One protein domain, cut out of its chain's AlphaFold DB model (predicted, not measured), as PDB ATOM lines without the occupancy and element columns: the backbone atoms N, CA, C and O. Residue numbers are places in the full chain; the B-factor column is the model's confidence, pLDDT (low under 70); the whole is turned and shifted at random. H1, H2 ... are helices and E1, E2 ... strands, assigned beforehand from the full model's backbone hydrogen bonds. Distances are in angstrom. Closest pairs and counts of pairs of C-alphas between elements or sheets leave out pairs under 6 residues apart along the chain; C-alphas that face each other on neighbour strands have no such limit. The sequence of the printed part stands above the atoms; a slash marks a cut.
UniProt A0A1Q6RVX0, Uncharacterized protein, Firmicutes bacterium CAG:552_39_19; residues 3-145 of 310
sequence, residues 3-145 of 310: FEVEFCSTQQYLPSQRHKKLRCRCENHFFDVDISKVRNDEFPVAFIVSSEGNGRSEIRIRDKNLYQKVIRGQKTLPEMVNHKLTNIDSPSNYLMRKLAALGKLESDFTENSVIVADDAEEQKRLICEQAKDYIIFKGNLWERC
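AT A GLANCE: This is residues 3 to 145 of the 310 residues of an uncharacterized protein of Firmicutes bacterium CAG:552_39_19 (UniProt A0A1Q6RVX0). A long, loose rod: the hairpin of E1 and E2 makes much of the length and reaches one end, and a strongly twisted sheet of five strands makes the other end. E6 pairs beside the far part of E1, H3 follows it back beside the hairpin, and H1 packs on E1 and reaches E8 of the five-stranded sheet, while H2 only grazes the hairpin. The 143 printed residues have three named helices and eight named strands, in the order E1 E2 E3 E4 E5 H1 H2 E6 H3 E7 E8; the class is mixed. The two sheets, E3 - E4 - E5 - E8 - E7 and E2 - E1 - E6, are antiparallel throughout. The whole is loose, with a radius of gyration of the C-alphas of 20.1 A, and spans 64 by 30 by 22 A.

IN THESE COORDINATES: E1, residues 3 to 14, begins with C-alpha 3 at (200.982, -72.967, 44.406) and is 34.0 A long. E2, residues 23 to 34, comes back over 33.6 A to C-alpha 34 at (199.036, -78.950, 43.024), and bends by 50 degrees at residue 30. E3, residues 45 to 51, is 17.1 A long, E4, residues 55 to 62, is 23.3 A long, and E5 is residues 65 to 69, 13.4 A. H1, residues 77 to 86, is 14.2 A long, and H2, residues 94 to 101, is 9.8 A. E6 is residues 114 to 118, 11.2 A, and H3, residues 120 to 131, is 16.3 A. E7 is residues 134 to 137, 9.9 A, and E8, residues 140 to 145, is 15.4 A and ends with C-alpha 145 at (192.108, -84.367, 60.516).

HOW THE PARTS SIT: E1 and E2 form an antiparallel hairpin at 157 degrees, with N 3 and O 33 at 2.9 A and N 13 and O 23 at 2.9 A, within hydrogen-bond range. E6, an edge strand, is the antiparallel neighbour of E1, with N 12 and O 117 at 2.8 A. H3 stands at this sheet's level, with a height of 0.4 A; its closest C-alphas to E1 are those of Ala 120 and Ser 9, 4.8 A apart. H1 is on the same sheet, over E1 at a height of 7.9 A; the closest C-alphas are those of Asn 82 and Val 5, 5.3 A. H1 and H3 touch, through residues 127 to 131 of H3 alone, at a steep tilt of 59 degrees, opposite ways; the closest C-alphas, of Leu 85 and Ile 127, are 5.6 A apart. H2 only grazes the sheet with residues 95 to 99, its closest C-alpha to E2 being Leu 95 to Cys 26, 7.6 A. In the other sheet E3, E4 and E5 form a meander, each strand the antiparallel neighbour of the one before, with N 49 and O 57 at 2.8 A and N 60 and O 67 at 2.9 A. E5 pairs with E8, N 68 and O 143 at 2.9 A, and E8 with E7 in a hairpin, N 142 and O 135 at 2.9 A. H1 is on one face of this sheet in two layers, helix over strands, at a height of 10.3 A over E8 and along it, at 8 degrees on the local plane. Residues 36 to 37 pair, parallel, with residues 135 to 136 of E7. In H1, H2 and H3 every O i to N i+4 pair is within hydrogen-bond range.

THE WHOLE: The C-alphas farthest apart, of Arg 18 and Ser 50, are 64.8 A apart. The printed part has no cut. The link from H2 to E6, residues 102 to 113, is long. Mean pLDDT of the printed part is 82.6; residues 53 to 54 and 87 to 107 are under 70.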
ATOM      1  N   PHE A   3     200.318 -73.876  43.490       92.81
ATOM      2  CA  PHE A   3     200.982 -72.967  44.406       92.81
ATOM      3  C   PHE A   3     202.483 -73.134  44.223       92.81
ATOM      4  O   PHE A   3     202.972 -74.261  44.264       92.81
ATOM      5  N   GLU A   4     203.191 -72.026  44.043       91.88
ATOM      6  CA  GLU A   4     204.646 -72.019  44.126       91.88
ATOM      7  C   GLU A   4     205.038 -72.161  45.601       91.88
ATOM      8  O   GLU A   4     204.530 -71.444  46.469       91.88
ATOM      9  N   VAL A   5     205.896 -73.133  45.884       88.56
ATOM     10  CA  VAL A   5     206.369 -73.471  47.222       88.56
ATOM     11  C   VAL A   5     207.875 -73.257  47.265       88.56
ATOM     12  O   VAL A   5     208.606 -73.784  46.425       88.56
ATOM     13  N   GLU A   6     208.329 -72.495  48.256       87.31
ATOM     14  CA  GLU A   6     209.747 -72.328  48.575       87.31
ATOM     15  C   GLU A   6     210.165 -73.431  49.550       87.31
ATOM     16  O   GLU A   6     209.439 -73.694  50.500       87.31
ATOM     17  N   PHE A   7     211.315 -74.074  49.348       83.00
ATOM     18  CA  PHE A   7     211.891 -75.032  50.298       83.00
ATOM     19  C   PHE A   7     213.420 -75.028  50.254       83.00
ATOM     20  O   PHE A   7     214.007 -74.578  49.275       83.00
ATOM     21  N   CYS A   8     214.074 -75.528  51.305       81.38
ATOM     22  CA  CYS A   8     215.529 -75.699  51.319       81.38
ATOM     23  C   CYS A   8     215.917 -77.180  51.232       81.38
ATOM     24  O   CYS A   8     215.360 -78.012  51.952       81.38
ATOM     25  N   SER A   9     216.903 -77.482  50.387       81.19
ATOM     26  CA  SER A   9     217.607 -78.766  50.344       81.19
ATOM     27  C   SER A   9     218.943 -78.693  51.085       81.19
ATOM     28  O   SER A   9     219.563 -77.635  51.215       81.19
ATOM     29  N   THR A  10     219.424 -79.833  51.566       81.88
ATOM     30  CA  THR A  10     220.770 -80.003  52.102       81.88
ATOM     31  C   THR A  10     221.675 -80.639  51.054       81.88
ATOM     32  O   THR A  10     221.546 -81.814  50.722       81.88
ATOM     33  N   GLN A  11     222.689 -79.893  50.621       83.25
ATOM     34  CA  GLN A  11     223.718 -80.398  49.717       83.25
ATOM     35  C   GLN A  11     225.000 -80.742  50.469       83.25
ATOM     36  O   GLN A  11     225.529 -79.928  51.233       83.25
ATOM     37  N   GLN A  12     225.545 -81.929  50.205       85.94
ATOM     38  CA  GLN A  12     226.891 -82.315  50.614       85.94
ATOM     39  C   GLN A  12     227.874 -82.086  49.469       85.94
ATOM     40  O   GLN A  12     227.644 -82.542  48.351       85.94
ATOM     41  N   TYR A  13     228.986 -81.407  49.744       86.88
ATOM     42  CA  TYR A  13     229.958 -81.038  48.718       86.88
ATOM     43  C   TYR A  13     231.411 -81.134  49.194       86.88
ATOM     44  O   TYR A  13     231.711 -81.085  50.390       86.88
ATOM     45  N   LEU A  14     232.327 -81.227  48.231       89.69
ATOM     46  CA  LEU A  14     233.760 -81.004  48.414       89.69
ATOM     47  C   LEU A  14     234.126 -79.627  47.839       89.69
ATOM     48  O   LEU A  14     233.761 -79.366  46.694       89.69
ATOM     49  N   PRO A  15     234.867 -78.757  48.558       88.19
ATOM     50  CA  PRO A  15     235.244 -77.433  48.042       88.19
ATOM     51  C   PRO A  15     235.998 -77.470  46.707       88.19
ATOM     52  O   PRO A  15     235.847 -76.584  45.872       88.19
ATOM     53  N   SER A  16     236.799 -78.519  46.500       86.94
ATOM     54  CA  SER A  16     237.417 -78.869  45.220       86.94
ATOM     55  C   SER A  16     237.726 -80.367  45.182       86.94
ATOM     56  O   SER A  16     237.739 -81.018  46.229       86.94
ATOM     57  N   GLN A  17     238.074 -80.901  44.008       84.12
ATOM     58  CA  GLN A  17     238.413 -82.325  43.813       84.12
ATOM     59  C   GLN A  17     239.552 -82.849  44.711       84.12
ATOM     60  O   GLN A  17     239.674 -84.052  44.917       84.12
ATOM     61  N   ARG A  18     240.407 -81.965  45.246       86.69
ATOM     62  CA  ARG A  18     241.531 -82.353  46.121       86.69
ATOM     63  C   ARG A  18     241.115 -82.561  47.576       86.69
ATOM     64  O   ARG A  18     241.847 -83.187  48.342       86.69
ATOM     65  N   HIS A  19     239.978 -82.002  47.976       85.62
ATOM     66  CA  HIS A  19     239.496 -82.104  49.346       85.62
ATOM     67  C   HIS A  19     238.915 -83.495  49.602       85.62
ATOM     68  O   HIS A  19     238.263 -84.075  48.745       85.62
ATOM     69  N   LYS A  20     239.127 -84.018  50.815       84.62
ATOM     70  CA  LYS A  20     238.565 -85.307  51.263       84.62
ATOM     71  C   LYS A  20     237.444 -85.156  52.294       84.62
ATOM     72  O   LYS A  20     236.765 -86.124  52.611       84.62
ATOM     73  N   LYS A  21     237.277 -83.954  52.856       84.31
ATOM     74  CA  LYS A  21     236.297 -83.670  53.908       84.31
ATOM     75  C   LYS A  21     235.039 -83.063  53.298       84.31
ATOM     76  O   LYS A  21     235.104 -81.967  52.741       84.31
ATOM     77  N   LEU A  22     233.916 -83.761  53.459       84.75
ATOM     78  CA  LEU A  22     232.598 -83.281  53.055       84.75
ATOM     79  C   LEU A  22     232.162 -82.076  53.895       84.75
ATOM     80  O   LEU A  22     232.364 -82.021  55.114       84.75
ATOM     81  N   ARG A  23     231.530 -81.124  53.218       81.88
ATOM     82  CA  ARG A  23     230.854 -79.965  53.796       81.88
ATOM     83  C   ARG A  23     229.374 -80.016  53.445       81.88
ATOM     84  O   ARG A  23     228.984 -80.750  52.546       81.88
ATOM     85  N   CYS A  24     228.567 -79.251  54.171       77.12
ATOM     86  CA  CYS A  24     227.127 -79.164  53.952       77.12
ATOM     87  C   CYS A  24     226.751 -77.710  53.677       77.12
ATOM     88  O   CYS A  24     227.310 -76.821  54.320       77.12
ATOM     89  N   ARG A  25     225.803 -77.480  52.772       73.12
ATOM     90  CA  ARG A  25     225.133 -76.187  52.586       73.12
ATOM     91  C   ARG A  25     223.626 -76.384  52.436       73.12
ATOM     92  O   ARG A  25     223.191 -77.493  52.142       73.12
ATOM     93  N   CYS A  26     222.875 -75.313  52.663       75.75
ATOM     94  CA  CYS A  26     221.451 -75.221  52.345       75.75
ATOM     95  C   CYS A  26     221.312 -74.480  51.012       75.75
ATOM     96  O   CYS A  26     221.986 -73.466  50.821       75.75
ATOM     97  N   GLU A  27     220.487 -74.993  50.105       76.88
ATOM     98  CA  GLU A  27     220.145 -74.340  48.839       76.88
ATOM     99  C   GLU A  27     218.629 -74.134  48.792       76.88
ATOM    100  O   GLU A  27     217.863 -75.060  49.067       76.88
ATOM    101  N   ASN A  28     218.194 -72.916  48.467       82.12
ATOM    102  CA  ASN A  28     216.776 -72.603  48.346       82.12
ATOM    103  C   ASN A  28     216.270 -72.991  46.956       82.12
ATOM    104  O   ASN A  28     216.910 -72.734  45.937       82.12
ATOM    105  N   HIS A  29     215.077 -73.562  46.919       84.12
ATOM    106  CA  HIS A  29     214.411 -74.020  45.718       84.12
ATOM    107  C   HIS A  29     212.966 -73.544  45.699       84.12
ATOM    108  O   HIS A  29     212.338 -73.361  46.741       84.12
ATOM    109  N   PHE A  30     212.434 -73.416  44.490       88.50
ATOM    110  CA  PHE A  30     211.038 -73.098  44.234       88.50
ATOM    111  C   PHE A  30     210.473 -74.150  43.291       88.50
ATOM    112  O   PHE A  30     211.144 -74.548  42.331       88.50
ATOM    113  N   PHE A  31     209.265 -74.628  43.565       92.19
ATOM    114  CA  PHE A  31     208.546 -75.476  42.623       92.19
ATOM    115  C   PHE A  31     207.037 -75.413  42.833       92.19
ATOM    116  O   PHE A  31     206.553 -75.081  43.915       92.19
ATOM    117  N   ASP A  32     206.297 -75.759  41.785       95.06
ATOM    118  CA  ASP A  32     204.841 -75.787  41.824       95.06
ATOM    119  C   ASP A  32     204.313 -77.085  42.440       95.06
ATOM    120  O   ASP A  32     204.651 -78.188  42.005       95.06
ATOM    121  N   VAL A  33     203.386 -76.936  43.382       93.94
ATOM    122  CA  VAL A  33     202.614 -78.023  43.988       93.94
ATOM    123  C   VAL A  33     201.136 -77.845  43.661       93.94
ATOM    124  O   VAL A  33     200.577 -76.751  43.774       93.94
ATOM    125  N   ASP A  34     200.472 -78.936  43.284       95.12
ATOM    126  CA  ASP A  34     199.036 -78.950  43.024       95.12
ATOM    127  C   ASP A  34     198.243 -79.412  44.251       95.12
ATOM    128  O   ASP A  34     198.325 -80.565  44.667       95.12
ATOM    129  N   ILE A  35     197.397 -78.527  44.786       95.38
ATOM    130  CA  ILE A  35     196.424 -78.871  45.832       95.38
ATOM    131  C   ILE A  35     195.031 -79.015  45.216       95.38
ATOM    132  O   ILE A  35     194.562 -78.152  44.462       95.38
ATOM    133  N   SER A  36     194.342 -80.104  45.557       94.81
ATOM    134  CA  SER A  36     192.994 -80.397  45.062       94.81
ATOM    135  C   SER A  36     191.996 -79.306  45.448       94.81
ATOM    136  O   SER A  36     191.879 -78.950  46.616       94.81
ATOM    137  N   LYS A  37     191.223 -78.806  44.479       95.50
ATOM    138  CA  LYS A  37     190.105 -77.886  44.726       95.50
ATOM    139  C   LYS A  37     188.797 -78.655  44.611       95.50
ATOM    140  O   LYS A  37     188.606 -79.351  43.620       95.50
ATOM    141  N   VAL A  38     187.913 -78.494  45.589       95.25
ATOM    142  CA  VAL A  38     186.659 -79.260  45.670       95.25
ATOM    143  C   VAL A  38     185.437 -78.361  45.631       95.25
ATOM    144  O   VAL A  38     185.503 -77.166  45.957       95.25
ATOM    145  N   ARG A  39     184.313 -78.939  45.212       93.31
ATOM    146  CA  ARG A  39     183.012 -78.272  45.195       93.31
ATOM    147  C   ARG A  39     182.209 -78.585  46.461       93.31
ATOM    148  O   ARG A  39     182.602 -79.397  47.287       93.31
ATOM    149  N   ASN A  40     181.089 -77.884  46.650       90.94
ATOM    150  CA  ASN A  40     180.275 -78.020  47.865       90.94
ATOM    151  C   ASN A  40     179.537 -79.365  47.940       90.94
ATOM    152  O   ASN A  40     179.316 -79.867  49.032       90.94
ATOM    153  N   ASP A  41     179.166 -79.919  46.789       91.75
ATOM    154  CA  ASP A  41     178.542 -81.233  46.617       91.75
ATOM    155  C   ASP A  41     179.492 -82.397  46.942       91.75
ATOM    156  O   ASP A  41     179.051 -83.432  47.424       91.75
ATOM    157  N   GLU A  42     180.796 -82.202  46.753       93.06
ATOM    158  CA  GLU A  42     181.838 -83.213  46.991       93.06
ATOM    159  C   GLU A  42     182.429 -83.152  48.407       93.06
ATOM    160  O   GLU A  42     183.275 -83.969  48.764       93.06
ATOM    161  N   PHE A  43     182.036 -82.148  49.194       96.00
ATOM    162  CA  PHE A  43     182.652 -81.848  50.485       96.00
ATOM    163  C   PHE A  43     181.603 -81.500  51.556       96.00
ATOM    164  O   PHE A  43     181.564 -80.360  52.044       96.00
ATOM    165  N   PRO A  44     180.698 -82.444  51.886       96.44
ATOM    166  CA  PRO A  44     179.634 -82.237  52.863       96.44
ATOM    167  C   PRO A  44     180.176 -82.098  54.293       96.44
ATOM    168  O   PRO A  44     181.305 -82.481  54.600       96.44
ATOM    169  N   VAL A  45     179.355 -81.526  55.175       96.56
ATOM    170  CA  VAL A  45     179.674 -81.349  56.600       96.56
ATOM    171  C   VAL A  45     179.346 -82.638  57.351       96.56
ATOM    172  O   VAL A  45     178.214 -83.106  57.287       96.56
ATOM    173  N   ALA A  46     180.333 -83.179  58.064       95.06
ATOM    174  CA  ALA A  46     180.192 -84.361  58.911       95.06
ATOM    175  C   ALA A  46     179.953 -83.979  60.381       95.06
ATOM    176  O   ALA A  46     179.128 -84.600  61.051       95.06
ATOM    177  N   PHE A  47     180.616 -82.918  60.860       95.12
ATOM    178  CA  PHE A  47     180.464 -82.411  62.226       95.12
ATOM    179  C   PHE A  47     180.409 -80.885  62.267       95.12
ATOM    180  O   PHE A  47     181.050 -80.202  61.464       95.12
ATOM    181  N   ILE A  48     179.696 -80.348  63.256       94.75
ATOM    182  CA  ILE A  48     179.785 -78.940  63.652       94.75
ATOM    183  C   ILE A  48     180.262 -78.897  65.101       94.75
ATOM    184  O   ILE A  48     179.561 -79.336  66.008       94.75
ATOM    185  N   VAL A  49     181.453 -78.351  65.310       91.75
ATOM    186  CA  VAL A  49     182.099 -78.208  66.614       91.75
ATOM    187  C   VAL A  49     181.895 -76.788  67.113       91.75
ATOM    188  O   VAL A  49     182.166 -75.830  66.394       91.75
ATOM    189  N   SER A  50     181.432 -76.642  68.345       90.12
ATOM    190  CA  SER A  50     181.301 -75.360  69.032       90.12
ATOM    191  C   SER A  50     182.141 -75.428  70.296       90.12
ATOM    192  O   SER A  50     181.905 -76.309  71.117       90.12
ATOM    193  N   SER A  51     183.123 -74.542  70.440       81.38
ATOM    194  CA  SER A  51     183.934 -74.450  71.656       81.38
ATOM    195  C   SER A  51     184.021 -73.010  72.144       81.38
ATOM    196  O   SER A  51     183.894 -72.058  71.364       81.38
ATOM    197  N   GLU A  52     184.320 -72.854  73.430       70.50
ATOM    198  CA  GLU A  52     184.622 -71.556  74.025       70.50
ATOM    199  C   GLU A  52     185.754 -70.855  73.248       70.50
ATOM    200  O   GLU A  52     186.738 -71.483  72.851       70.50
ATOM    201  N   GLY A  53     185.583 -69.564  72.949       67.44
ATOM    202  CA  GLY A  53     186.583 -68.725  72.270       67.44
ATOM    203  C   GLY A  53     186.753 -68.927  70.755       67.44
ATOM    204  O   GLY A  53     187.091 -67.967  70.067       67.44
ATOM    205  N   ASN A  54     186.470 -70.116  70.206       67.25
ATOM    206  CA  ASN A  54     186.681 -70.415  68.776       67.25
ATOM    207  C   ASN A  54     185.400 -70.363  67.925       67.25
ATOM    208  O   ASN A  54     185.472 -70.402  66.696       67.25
ATOM    209  N   GLY A  55     184.228 -70.256  68.560       75.81
ATOM    210  CA  GLY A  55     182.941 -70.229  67.866       75.81
ATOM    211  C   GLY A  55     182.591 -71.568  67.210       75.81
ATOM    212  O   GLY A  55     183.082 -72.623  67.612       75.81
ATOM    213  N   ARG A  56     181.704 -71.530  66.206       87.38
ATOM    214  CA  ARG A  56     181.274 -72.727  65.462       87.38
ATOM    215  C   ARG A  56     182.217 -72.992  64.291       87.38
ATOM    216  O   ARG A  56     182.419 -72.119  63.448       87.38
ATOM    217  N   SER A  57     182.738 -74.207  64.220       89.69
ATOM    218  CA  SER A  57     183.626 -74.701  63.171       89.69
ATOM    219  C   SER A  57     183.049 -75.958  62.532       89.69
ATOM    220  O   SER A  57     182.475 -76.809  63.203       89.69
ATOM    221  N   GLU A  58     183.202 -76.081  61.218       94.56
ATOM    222  CA  GLU A  58     182.759 -77.253  60.463       94.56
ATOM    223  C   GLU A  58     183.919 -78.230  60.275       94.56
ATOM    224  O   GLU A  58     185.030 -77.817  59.928       94.56
ATOM    225  N   ILE A  59     183.631 -79.523  60.411       94.19
ATOM    226  CA  ILE A  59     184.489 -80.608  59.937       94.19
ATOM    227  C   ILE A  59     183.753 -81.293  58.795       94.19
ATOM    228  O   ILE A  59     182.580 -81.659  58.905       94.19
ATOM    229  N   ARG A  60     184.439 -81.407  57.665       95.81
ATOM    230  CA  ARG A  60     183.879 -81.869  56.396       95.81
ATOM    231  C   ARG A  60     184.571 -83.141  55.945       95.81
ATOM    232  O   ARG A  60     185.694 -83.408  56.358       95.81
ATOM    233  N   ILE A  61     183.907 -83.912  55.096       94.75
ATOM    234  CA  ILE A  61     184.403 -85.211  54.646       94.75
ATOM    235  C   ILE A  61     184.635 -85.247  53.142       94.75
ATOM    236  O   ILE A  61     183.854 -84.696  52.368       94.75
ATOM    237  N   ARG A  62     185.696 -85.944  52.732       93.31
ATOM    238  CA  ARG A  62     185.950 -86.334  51.346       93.31
ATOM    239  C   ARG A  62     186.690 -87.664  51.310       93.31
ATOM    240  O   ARG A  62     187.662 -87.835  52.035       93.31
ATOM    241  N   ASP A  63     186.253 -88.593  50.462       89.19
ATOM    242  CA  ASP A  63     186.926 -89.885  50.259       89.19
ATOM    243  C   ASP A  63     187.217 -90.629  51.582       89.19
ATOM    244  O   ASP A  63     188.288 -91.198  51.764       89.19
ATOM    245  N   LYS A  64     186.258 -90.591  52.525       87.12
ATOM    246  CA  LYS A  64     186.354 -91.129  53.903       87.12
ATOM    247  C   LYS A  64     187.355 -90.432  54.837       87.12
ATOM    248  O   LYS A  64     187.508 -90.863  55.972       87.12
ATOM    249  N   ASN A  65     188.003 -89.358  54.398       91.69
ATOM    250  CA  ASN A  65     188.890 -88.546  55.226       91.69
ATOM    251  C   ASN A  65     188.149 -87.309  55.742       91.69
ATOM    252  O   ASN A  65     187.428 -86.649  54.986       91.69
ATOM    253  N   LEU A  66     188.348 -86.980  57.018       93.31
ATOM    254  CA  LEU A  66     187.831 -85.757  57.625       93.31
ATOM    255  C   LEU A  66     188.817 -84.608  57.418       93.31
ATOM    256  O   LEU A  66     190.025 -84.806  57.308       93.31
ATOM    257  N   TYR A  67     188.284 -83.397  57.345       94.25
ATOM    258  CA  TYR A  67     189.042 -82.185  57.098       94.25
ATOM    259  C   TYR A  67     188.506 -81.037  57.942       94.25
ATOM    260  O   TYR A  67     187.298 -80.787  57.993       94.25
ATOM    261  N   GLN A  68     189.427 -80.269  58.508       93.00
ATOM    262  CA  GLN A  68     189.138 -79.044  59.243       93.00
ATOM    263  C   GLN A  68     189.727 -77.833  58.528       93.00
ATOM    264  O   GLN A  68     190.760 -77.905  57.855       93.00
ATOM    265  N   LYS A  69     189.074 -76.686  58.688       92.19
ATOM    266  CA  LYS A  69     189.550 -75.433  58.113       92.19
ATOM    267  C   LYS A  69     190.832 -74.985  58.816       92.19
ATOM    268  O   LYS A  69     190.861 -74.852  60.038       92.19
ATOM    269  N   VAL A  70     191.873 -74.672  58.048       89.06
ATOM    270  CA  VAL A  70     193.092 -74.077  58.605       89.06
ATOM    271  C   VAL A  70     192.809 -72.615  58.954       89.06
ATOM    272  O   VAL A  70     192.327 -71.841  58.122       89.06
ATOM    273  N   ILE A  71     193.104 -72.227  60.195       82.31
ATOM    274  CA  ILE A  71     192.922 -70.850  60.661       82.31
ATOM    275  C   ILE A  71     193.944 -69.956  59.958       82.31
ATOM    276  O   ILE A  71     195.150 -70.171  60.041       82.31
ATOM    277  N   ARG A  72     193.433 -68.953  59.244       70.50
ATOM    278  CA  ARG A  72     194.217 -68.101  58.346       70.50
ATOM    279  C   ARG A  72     195.126 -67.103  59.069       70.50
ATOM    280  O   ARG A  72     196.167 -66.741  58.532       70.50
ATOM    281  N   GLY A  73     194.767 -66.675  60.284       75.50
ATOM    282  CA  GLY A  73     195.469 -65.583  60.965       75.50
ATOM    283  C   GLY A  73     195.597 -64.362  60.042       75.50
ATOM    284  O   GLY A  73     194.640 -64.011  59.356       75.50
ATOM    285  N   GLN A  74     196.791 -63.764  59.981       76.12
ATOM    286  CA  GLN A  74     197.129 -62.688  59.035       76.12
ATOM    287  C   GLN A  74     197.717 -63.188  57.700       76.12
ATOM    288  O   GLN A  74     198.070 -62.370  56.856       76.12
ATOM    289  N   LYS A  75     197.818 -64.508  57.483       82.12
ATOM    290  CA  LYS A  75     198.508 -65.077  56.318       82.12
ATOM    291  C   LYS A  75     197.640 -65.076  55.056       82.12
ATOM    292  O   LYS A  75     196.411 -65.246  55.088       82.12
ATOM    293  N   THR A  76     198.274 -64.926  53.902       88.38
ATOM    294  CA  THR A  76     197.644 -65.191  52.604       88.38
ATOM    295  C   THR A  76     197.500 -66.701  52.369       88.38
ATOM    296  O   THR A  76     198.124 -67.515  53.044       88.38
ATOM    297  N   LEU A  77     196.639 -67.114  51.432       89.00
ATOM    298  CA  LEU A  77     196.471 -68.542  51.128       89.00
ATOM    299  C   LEU A  77     197.787 -69.204  50.653       89.00
ATOM    300  O   LEU A  77     198.088 -70.282  51.160       89.00
ATOM    301  N   PRO A  78     198.589 -68.588  49.758       89.88
ATOM    302  CA  PRO A  78     199.904 -69.123  49.394       89.88
ATOM    303  C   PRO A  78     200.862 -69.246  50.584       89.88
ATOM    304  O   PRO A  78     201.479 -70.292  50.749       89.88
ATOM    305  N   GLU A  79     200.928 -68.241  51.465       86.81
ATOM    306  CA  GLU A  79     201.753 -68.300  52.684       86.81
ATOM    307  C   GLU A  79     201.328 -69.443  53.609       86.81
ATOM    308  O   GLU A  79     202.169 -70.158  54.147       86.81
ATOM    309  N   MET A  80     200.018 -69.656  53.780       87.00
ATOM    310  CA  MET A  80     199.511 -70.784  54.563       87.00
ATOM    311  C   MET A  80     199.924 -72.123  53.959       87.00
ATOM    312  O   MET A  80     200.319 -73.014  54.706       87.00
ATOM    313  N   VAL A  81     199.804 -72.266  52.634       88.12
ATOM    314  CA  VAL A  81     200.193 -73.481  51.909       88.12
ATOM    315  C   VAL A  81     201.683 -73.736  52.084       88.12
ATOM    316  O   VAL A  81     202.046 -74.811  52.550       88.12
ATOM    317  N   ASN A  82     202.528 -72.744  51.800       87.19
ATOM    318  CA  ASN A  82     203.972 -72.880  51.946       87.19
ATOM    319  C   ASN A  82     204.327 -73.285  53.384       87.19
ATOM    320  O   ASN A  82     204.873 -74.358  53.612       87.19
ATOM    321  N   HIS A  83     203.860 -72.522  54.377       84.31
ATOM    322  CA  HIS A  83     204.080 -72.827  55.791       84.31
ATOM    323  C   HIS A  83     203.664 -74.249  56.184       84.31
ATOM    324  O   HIS A  83     204.362 -74.914  56.944       84.31
ATOM    325  N   LYS A  84     202.509 -74.715  55.708       85.81
ATOM    326  CA  LYS A  84     201.978 -76.034  56.059       85.81
ATOM    327  C   LYS A  84     202.713 -77.187  55.385       85.81
ATOM    328  O   LYS A  84     202.737 -78.271  55.961       85.81
ATOM    329  N   LEU A  85     203.295 -76.960  54.212       85.62
ATOM    330  CA  LEU A  85     204.020 -77.977  53.452       85.62
ATOM    331  C   LEU A  85     205.520 -78.015  53.750       85.62
ATOM    332  O   LEU A  85     206.142 -79.053  53.573       85.62
ATOM    333  N   THR A  86     206.108 -76.901  54.182       76.88
ATOM    334  CA  THR A  86     207.570 -76.776  54.319       76.88
ATOM    335  C   THR A  86     208.016 -76.367  55.715       76.88
ATOM    336  O   THR A  86     209.186 -76.518  56.058       76.88
ATOM    337  N   ASN A  87     207.086 -75.881  56.549       66.12
ATOM    338  CA  ASN A  87     207.338 -75.425  57.917       66.12
ATOM    339  C   ASN A  87     208.363 -74.271  58.017       66.12
ATOM    340  O   ASN A  87     208.971 -74.067  59.069       66.12
ATOM    341  N   ILE A  88     208.544 -73.497  56.938       59.50
ATOM    342  CA  ILE A  88     209.587 -72.459  56.825       59.50
ATOM    343  C   ILE A  88     209.362 -71.256  57.749       59.50
ATOM    344  O   ILE A  88     210.340 -70.719  58.267       59.50
ATOM    345  N   ASP A  89     208.113 -70.864  58.047       49.16
ATOM    346  CA  ASP A  89     207.863 -69.731  58.968       49.16
ATOM    347  C   ASP A  89     207.979 -70.099  60.456       49.16
ATOM    348  O   ASP A  89     207.672 -69.278  61.327       49.16
ATOM    349  N   SER A  90     208.374 -71.326  60.797       39.78
ATOM    350  CA  SER A  90     208.632 -71.639  62.193       39.78
ATOM    351  C   SER A  90     209.937 -70.949  62.635       39.78
ATOM    352  O   SER A  90     210.927 -70.993  61.907       39.78
ATOM    353  N   PRO A  91     210.035 -70.392  63.863       39.66
ATOM    354  CA  PRO A  91     211.309 -69.943  64.462       39.66
ATOM    355  C   PRO A  91     212.395 -71.044  64.500       39.66
ATOM    356  O   PRO A  91     213.563 -70.798  64.820       39.66
ATOM    357  N   SER A  92     212.005 -72.264  64.134       42.09
ATOM    358  CA  SER A  92     212.830 -73.329  63.590       42.09
ATOM    359  C   SER A  92     213.080 -73.191  62.076       42.09
ATOM    360  O   SER A  92     212.924 -74.147  61.321       42.09
ATOM    361  N   ASN A  93     213.720 -72.092  61.665       53.47
ATOM    362  CA  ASN A  93     214.734 -72.149  60.606       53.47
ATOM    363  C   ASN A  93     215.914 -72.997  61.140       53.47
ATOM    364  O   ASN A  93     217.033 -72.529  61.336       53.47
ATOM    365  N   TYR A  94     215.600 -74.228  61.556       49.50
ATOM    366  CA  TYR A  94     216.400 -75.131  62.368       49.50
ATOM    367  C   TYR A  94     217.618 -75.548  61.580       49.50
ATOM    368  O   TYR A  94     218.681 -75.674  62.163       49.50
ATOM    369  N   LEU A  95     217.496 -75.660  60.258       52.12
ATOM    370  CA  LEU A  95     218.631 -75.898  59.388       52.12
ATOM    371  C   LEU A  95     219.580 -74.693  59.371       52.12
ATOM    372  O   LEU A  95     220.762 -74.886  59.620       52.12
ATOM    373  N   MET A  96     219.095 -73.455  59.217       53.53
ATOM    374  CA  MET A  96     219.949 -72.257  59.293       53.53
ATOM    375  C   MET A  96     220.544 -72.044  60.692       53.53
ATOM    376  O   MET A  96     221.731 -71.756  60.811       53.53
ATOM    377  N   ARG A  97     219.778 -72.271  61.768       55.41
ATOM    378  CA  ARG A  97     220.271 -72.250  63.159       55.41
ATOM    379  C   ARG A  97     221.273 -73.369  63.439       55.41
ATOM    380  O   ARG A  97     222.243 -73.121  64.139       55.41
ATOM    381  N   LYS A  98     221.081 -74.574  62.899       51.94
ATOM    382  CA  LYS A  98     221.995 -75.720  63.043       51.94
ATOM    383  C   LYS A  98     223.257 -75.524  62.209       51.94
ATOM    384  O   LYS A  98     224.341 -75.806  62.697       51.94
ATOM    385  N   LEU A  99     223.150 -74.987  60.996       55.25
ATOM    386  CA  LEU A  99     224.291 -74.628  60.150       55.25
ATOM    387  C   LEU A  99     225.096 -73.471  60.764       55.25
ATOM    388  O   LEU A  99     226.327 -73.538  60.778       55.25
ATOM    389  N   ALA A 100     224.420 -72.476  61.352       54.66
ATOM    390  CA  ALA A 100     225.046 -71.391  62.108       54.66
ATOM    391  C   ALA A 100     225.693 -71.892  63.412       54.66
ATOM    392  O   ALA A 100     226.847 -71.572  63.682       54.66
ATOM    393  N   ALA A 101     225.003 -72.737  64.188       51.25
ATOM    394  CA  ALA A 101     225.510 -73.308  65.442       51.25
ATOM    395  C   ALA A 101     226.669 -74.299  65.236       51.25
ATOM    396  O   ALA A 101     227.507 -74.454  66.119       51.25
ATOM    397  N   LEU A 102     226.747 -74.953  64.073       53.06
ATOM    398  CA  LEU A 102     227.869 -75.818  63.695       53.06
ATOM    399  C   LEU A 102     229.079 -75.040  63.148       53.06
ATOM    400  O   LEU A 102     230.059 -75.674  62.753       53.06
ATOM    401  N   GLY A 103     229.021 -73.702  63.074       47.38
ATOM    402  CA  GLY A 103     230.102 -72.874  62.530       47.38
ATOM    403  C   GLY A 103     230.394 -73.138  61.047       47.38
ATOM    404  O   GLY A 103     231.495 -72.873  60.578       47.38
ATOM    405  N   LYS A 104     229.435 -73.701  60.297       52.38
ATOM    406  CA  LYS A 104     229.611 -74.129  58.894       52.38
ATOM    407  C   LYS A 104     229.138 -73.091  57.870       52.38
ATOM    408  O   LYS A 104     228.958 -73.428  56.705       52.38
ATOM    409  N   LEU A 105     228.930 -71.850  58.302       52.34
ATOM    410  CA  LEU A 105     228.467 -70.747  57.455       52.34
ATOM    411  C   LEU A 105     229.608 -69.985  56.756       52.34
ATOM    412  O   LEU A 105     229.348 -69.001  56.074       52.34
ATOM    413  N   GLU A 106     230.854 -70.455  56.867       51.50
ATOM    414  CA  GLU A 106     231.928 -70.064  55.949       51.50
ATOM    415  C   GLU A 106     231.895 -70.982  54.720       51.50
ATOM    416  O   GLU A 106     232.310 -72.148  54.728       51.50
ATOM    417  N   SER A 107     231.285 -70.453  53.664       61.38
ATOM    418  CA  SER A 107     231.112 -71.119  52.381       61.38
ATOM    419  C   SER A 107     232.412 -71.065  51.572       61.38
ATOM    420  O   SER A 107     232.587 -70.183  50.738       61.38
ATOM    421  N   ASP A 108     233.270 -72.076  51.720       71.12
ATOM    422  CA  ASP A 108     234.328 -72.374  50.730       71.12
ATOM    423  C   ASP A 108     233.743 -72.982  49.435       71.12
ATOM    424  O   ASP A 108     234.469 -73.545  48.612       71.12
ATOM    425  N   PHE A 109     232.415 -72.941  49.277       77.81
ATOM    426  CA  PHE A 109     231.742 -73.342  48.056       77.81
ATOM    427  C   PHE A 109     232.098 -72.355  46.945       77.81
ATOM    428  O   PHE A 109     231.904 -71.148  47.068       77.81
ATOM    429  N   THR A 110     232.620 -72.889  45.853       83.19
ATOM    430  CA  THR A 110     232.968 -72.136  44.648       83.19
ATOM    431  C   THR A 110     232.429 -72.882  43.436       83.19
ATOM    432  O   THR A 110     231.983 -74.023  43.546       83.19
ATOM    433  N   GLU A 111     232.535 -72.289  42.253       82.25
ATOM    434  CA  GLU A 111     232.236 -72.964  40.981       82.25
ATOM    435  C   GLU A 111     233.018 -74.279  40.773       82.25
ATOM    436  O   GLU A 111     232.579 -75.150  40.029       82.25
ATOM    437  N   ASN A 112     234.151 -74.455  41.465       86.31
ATOM    438  CA  ASN A 112     234.987 -75.658  41.398       86.31
ATOM    439  C   ASN A 112     234.595 -76.741  42.419       86.31
ATOM    440  O   ASN A 112     235.249 -77.788  42.500       86.31
ATOM    441  N   SER A 113     233.580 -76.480  43.243       88.12
ATOM    442  CA  SER A 113     233.083 -77.437  44.222       88.12
ATOM    443  C   SER A 113     232.327 -78.581  43.555       88.12
ATOM    444  O   SER A 113     231.666 -78.415  42.535       88.12
ATOM    445  N   VAL A 114     232.425 -79.768  44.149       89.00
ATOM    446  CA  VAL A 114     231.792 -80.986  43.634       89.00
ATOM    447  C   VAL A 114     230.667 -81.383  44.575       89.00
ATOM    448  O   VAL A 114     230.928 -81.673  45.744       89.00
ATOM    449  N   ILE A 115     229.432 -81.394  44.071       89.31
ATOM    450  CA  ILE A 115     228.264 -81.900  44.802       89.31
ATOM    451  C   ILE A 115     228.342 -83.428  44.826       89.31
ATOM    452  O   ILE A 115     228.511 -84.069  43.792       89.31
ATOM    453  N   VAL A 116     228.249 -83.996  46.023       89.19
ATOM    454  CA  VAL A 116     228.322 -85.441  46.272       89.19
ATOM    455  C   VAL A 116     226.942 -86.014  46.584       89.19
ATOM    456  O   VAL A 116     226.649 -87.136  46.186       89.19
ATOM    457  N   ALA A 117     226.089 -85.247  47.267       87.12
ATOM    458  CA  ALA A 117     224.706 -85.617  47.546       87.12
ATOM    459  C   ALA A 117     223.821 -84.369  47.642       87.12
ATOM    460  O   ALA A 117     224.285 -83.317  48.089       87.12
ATOM    461  N   ASP A 118     222.562 -84.513  47.247       87.75
ATOM    462  CA  ASP A 118     221.529 -83.479  47.273       87.75
ATOM    463  C   ASP A 118     220.182 -84.155  47.567       87.75
ATOM    464  O   ASP A 118     219.834 -85.137  46.908       87.75
ATOM    465  N   ASP A 119     219.455 -83.667  48.572       84.94
ATOM    466  CA  ASP A 119     218.146 -84.193  48.965       84.94
ATOM    467  C   ASP A 119     216.964 -83.428  48.337       84.94
ATOM    468  O   ASP A 119     215.814 -83.708  48.671       84.94
ATOM    469  N   ALA A 120     217.199 -82.502  47.398       87.25
ATOM    470  CA  ALA A 120     216.151 -81.668  46.808       87.25
ATOM    471  C   ALA A 120     214.973 -82.470  46.227       87.25
ATOM    472  O   ALA A 120     213.816 -82.123  46.460       87.25
ATOM    473  N   GLU A 121     215.237 -83.558  45.497       91.31
ATOM    474  CA  GLU A 121     214.176 -84.413  44.939       91.31
ATOM    475  C   GLU A 121     213.425 -85.205  46.020       91.31
ATOM    476  O   GLU A 121     212.219 -85.436  45.901       91.31
ATOM    477  N   GLU A 122     214.100 -85.577  47.111       88.31
ATOM    478  CA  GLU A 122     213.445 -86.203  48.260       88.31
ATOM    479  C   GLU A 122     212.516 -85.208  48.965       88.31
ATOM    480  O   GLU A 122     211.357 -85.544  49.217       88.31
ATOM    481  N   GLN A 123     212.973 -83.973  49.195       84.50
ATOM    482  CA  GLN A 123     212.151 -82.909  49.778       84.50
ATOM    483  C   GLN A 123     210.936 -82.590  48.900       84.50
ATOM    484  O   GLN A 123     209.815 -82.542  49.408       84.50
ATOM    485  N   LYS A 124     211.105 -82.468  47.574       90.75
ATOM    486  CA  LYS A 124     209.975 -82.290  46.638       90.75
ATOM    487  C   LYS A 124     208.957 -83.417  46.761       90.75
ATOM    488  O   LYS A 124     207.757 -83.157  46.816       90.75
ATOM    489  N   ARG A 125     209.418 -84.670  46.828       91.25
ATOM    490  CA  ARG A 125     208.539 -85.834  46.998       91.25
ATOM    491  C   ARG A 125     207.771 -85.764  48.317       91.25
ATOM    492  O   ARG A 125     206.565 -85.986  48.307       91.25
ATOM    493  N   LEU A 126     208.439 -85.438  49.425       88.19
ATOM    494  CA  LEU A 126     207.803 -85.301  50.741       88.19
ATOM    495  C   LEU A 126     206.751 -84.187  50.751       88.19
ATOM    496  O   LEU A 126     205.640 -84.408  51.224       88.19
ATOM    497  N   ILE A 127     207.066 -83.036  50.158       89.56
ATOM    498  CA  ILE A 127     206.136 -81.913  50.009       89.56
ATOM    499  C   ILE A 127     204.913 -82.326  49.176       89.56
ATOM    500  O   ILE A 127     203.780 -82.043  49.561       89.56
ATOM    501  N   CYS A 128     205.114 -83.036  48.061       92.00
ATOM    502  CA  CYS A 128     204.024 -83.556  47.232       92.00
ATOM    503  C   CYS A 128     203.155 -84.589  47.964       92.00
ATOM    504  O   CYS A 128     201.938 -84.596  47.786       92.00
ATOM    505  N   GLU A 129     203.751 -85.462  48.780       91.19
ATOM    506  CA  GLU A 129     202.997 -86.396  49.625       91.19
ATOM    507  C   GLU A 129     202.186 -85.643  50.682       91.19
ATOM    508  O   GLU A 129     200.986 -85.876  50.816       91.19
ATOM    509  N   GLN A 130     202.799 -84.675  51.362       89.62
ATOM    510  CA  GLN A 130     202.136 -83.859  52.374       89.62
ATOM    511  C   GLN A 130     201.012 -82.996  51.782       89.62
ATOM    512  O   GLN A 130     199.990 -82.783  52.430       89.62
ATOM    513  N   ALA A 131     201.138 -82.551  50.529       92.69
ATOM    514  CA  ALA A 131     200.099 -81.796  49.830       92.69
ATOM    515  C   ALA A 131     198.778 -82.563  49.671       92.69
ATOM    516  O   ALA A 131     197.722 -81.934  49.573       92.69
ATOM    517  N   LYS A 132     198.806 -83.904  49.699       92.38
ATOM    518  CA  LYS A 132     197.601 -84.749  49.636       92.38
ATOM    519  C   LYS A 132     196.719 -84.615  50.878       92.38
ATOM    520  O   LYS A 132     195.514 -84.855  50.796       92.38
ATOM    521  N   ASP A 133     197.289 -84.165  51.992       92.69
ATOM    522  CA  ASP A 133     196.560 -83.931  53.238       92.69
ATOM    523  C   ASP A 133     195.809 -82.598  53.231       92.69
ATOM    524  O   ASP A 133     195.101 -82.279  54.185       92.69
ATOM    525  N   TYR A 134     195.910 -81.825  52.148       94.94
ATOM    526  CA  TYR A 134     195.261 -80.532  52.027       94.94
ATOM    527  C   TYR A 134     194.319 -80.461  50.834       94.94
ATOM    528  O   TYR A 134     194.551 -81.036  49.770       94.94
ATOM    529  N   ILE A 135     193.256 -79.678  50.996       96.31
ATOM    530  CA  ILE A 135     192.340 -79.336  49.911       96.31
ATOM    531  C   ILE A 135     191.936 -77.861  49.981       96.31
ATOM    532  O   ILE A 135     191.933 -77.235  51.043       96.31
ATOM    533  N   ILE A 136     191.565 -77.294  48.835       96.62
ATOM    534  CA  ILE A 136     191.039 -75.936  48.722       96.62
ATOM    535  C   ILE A 136     189.525 -75.985  48.569       96.62
ATOM    536  O   ILE A 136     188.995 -76.525  47.595       96.62
ATOM    537  N   PHE A 137     188.824 -75.320  49.482       95.81
ATOM    538  CA  PHE A 137     187.375 -75.174  49.421       95.81
ATOM    539  C   PHE A 137     186.954 -73.741  49.751       95.81
ATOM    540  O   PHE A 137     187.354 -73.170  50.769       95.81
ATOM    541  N   LYS A 138     186.158 -73.136  48.855       92.56
ATOM    542  CA  LYS A 138     185.707 -71.730  48.939       92.56
ATOM    543  C   LYS A 138     186.845 -70.742  49.263       92.56
ATOM    544  O   LYS A 138     186.688 -69.860  50.099       92.56
ATOM    545  N   GLY A 139     188.014 -70.924  48.639       90.62
ATOM    546  CA  GLY A 139     189.183 -70.052  48.832       90.62
ATOM    547  C   GLY A 139     189.888 -70.195  50.186       90.62
ATOM    548  O   GLY A 139     190.712 -69.352  50.526       90.62
ATOM    549  N   ASN A 140     189.572 -71.236  50.959       93.94
ATOM    550  CA  ASN A 140     190.237 -71.554  52.218       93.94
ATOM    551  C   ASN A 140     191.005 -72.870  52.090       93.94
ATOM    552  O   ASN A 140     190.577 -73.765  51.356       93.94
ATOM    553  N   LEU A 141     192.102 -72.978  52.837       94.75
ATOM    554  CA  LEU A 141     192.849 -74.216  53.015       94.75
ATOM    555  C   LEU A 141     192.162 -75.080  54.074       94.75
ATOM    556  O   LEU A 141     191.801 -74.590  55.147       94.75
ATOM    557  N   TRP A 142     191.999 -76.357  53.765       95.25
ATOM    558  CA  TRP A 142     191.502 -77.377  54.674       95.25
ATOM    559  C   TRP A 142     192.560 -78.460  54.805       95.25
ATOM    560  O   TRP A 142     193.204 -78.807  53.820       95.25
ATOM    561  N   GLU A 143     192.747 -78.951  56.019       93.31
ATOM    562  CA  GLU A 143     193.773 -79.919  56.404       93.31
ATOM    563  C   GLU A 143     193.078 -81.182  56.898       93.31
ATOM    564  O   GLU A 143     192.090 -81.087  57.636       93.31
ATOM    565  N   ARG A 144     193.582 -82.344  56.479       92.06
ATOM    566  CA  ARG A 144     193.097 -83.642  56.929       92.06
ATOM    567  C   ARG A 144     193.207 -83.715  58.446       92.06
ATOM    568  O   ARG A 144     194.184 -83.260  59.040       92.06
ATOM    569  N   CYS A 145     192.181 -84.251  59.076       87.44
ATOM    570  CA  CYS A 145     192.108 -84.367  60.516       87.44
ATOM    571  C   CYS A 145     191.393 -85.657  60.906       87.44
ATOM    572  O   CYS A 145     190.786 -86.318  60.065       87.44
TER     573      CYS A 145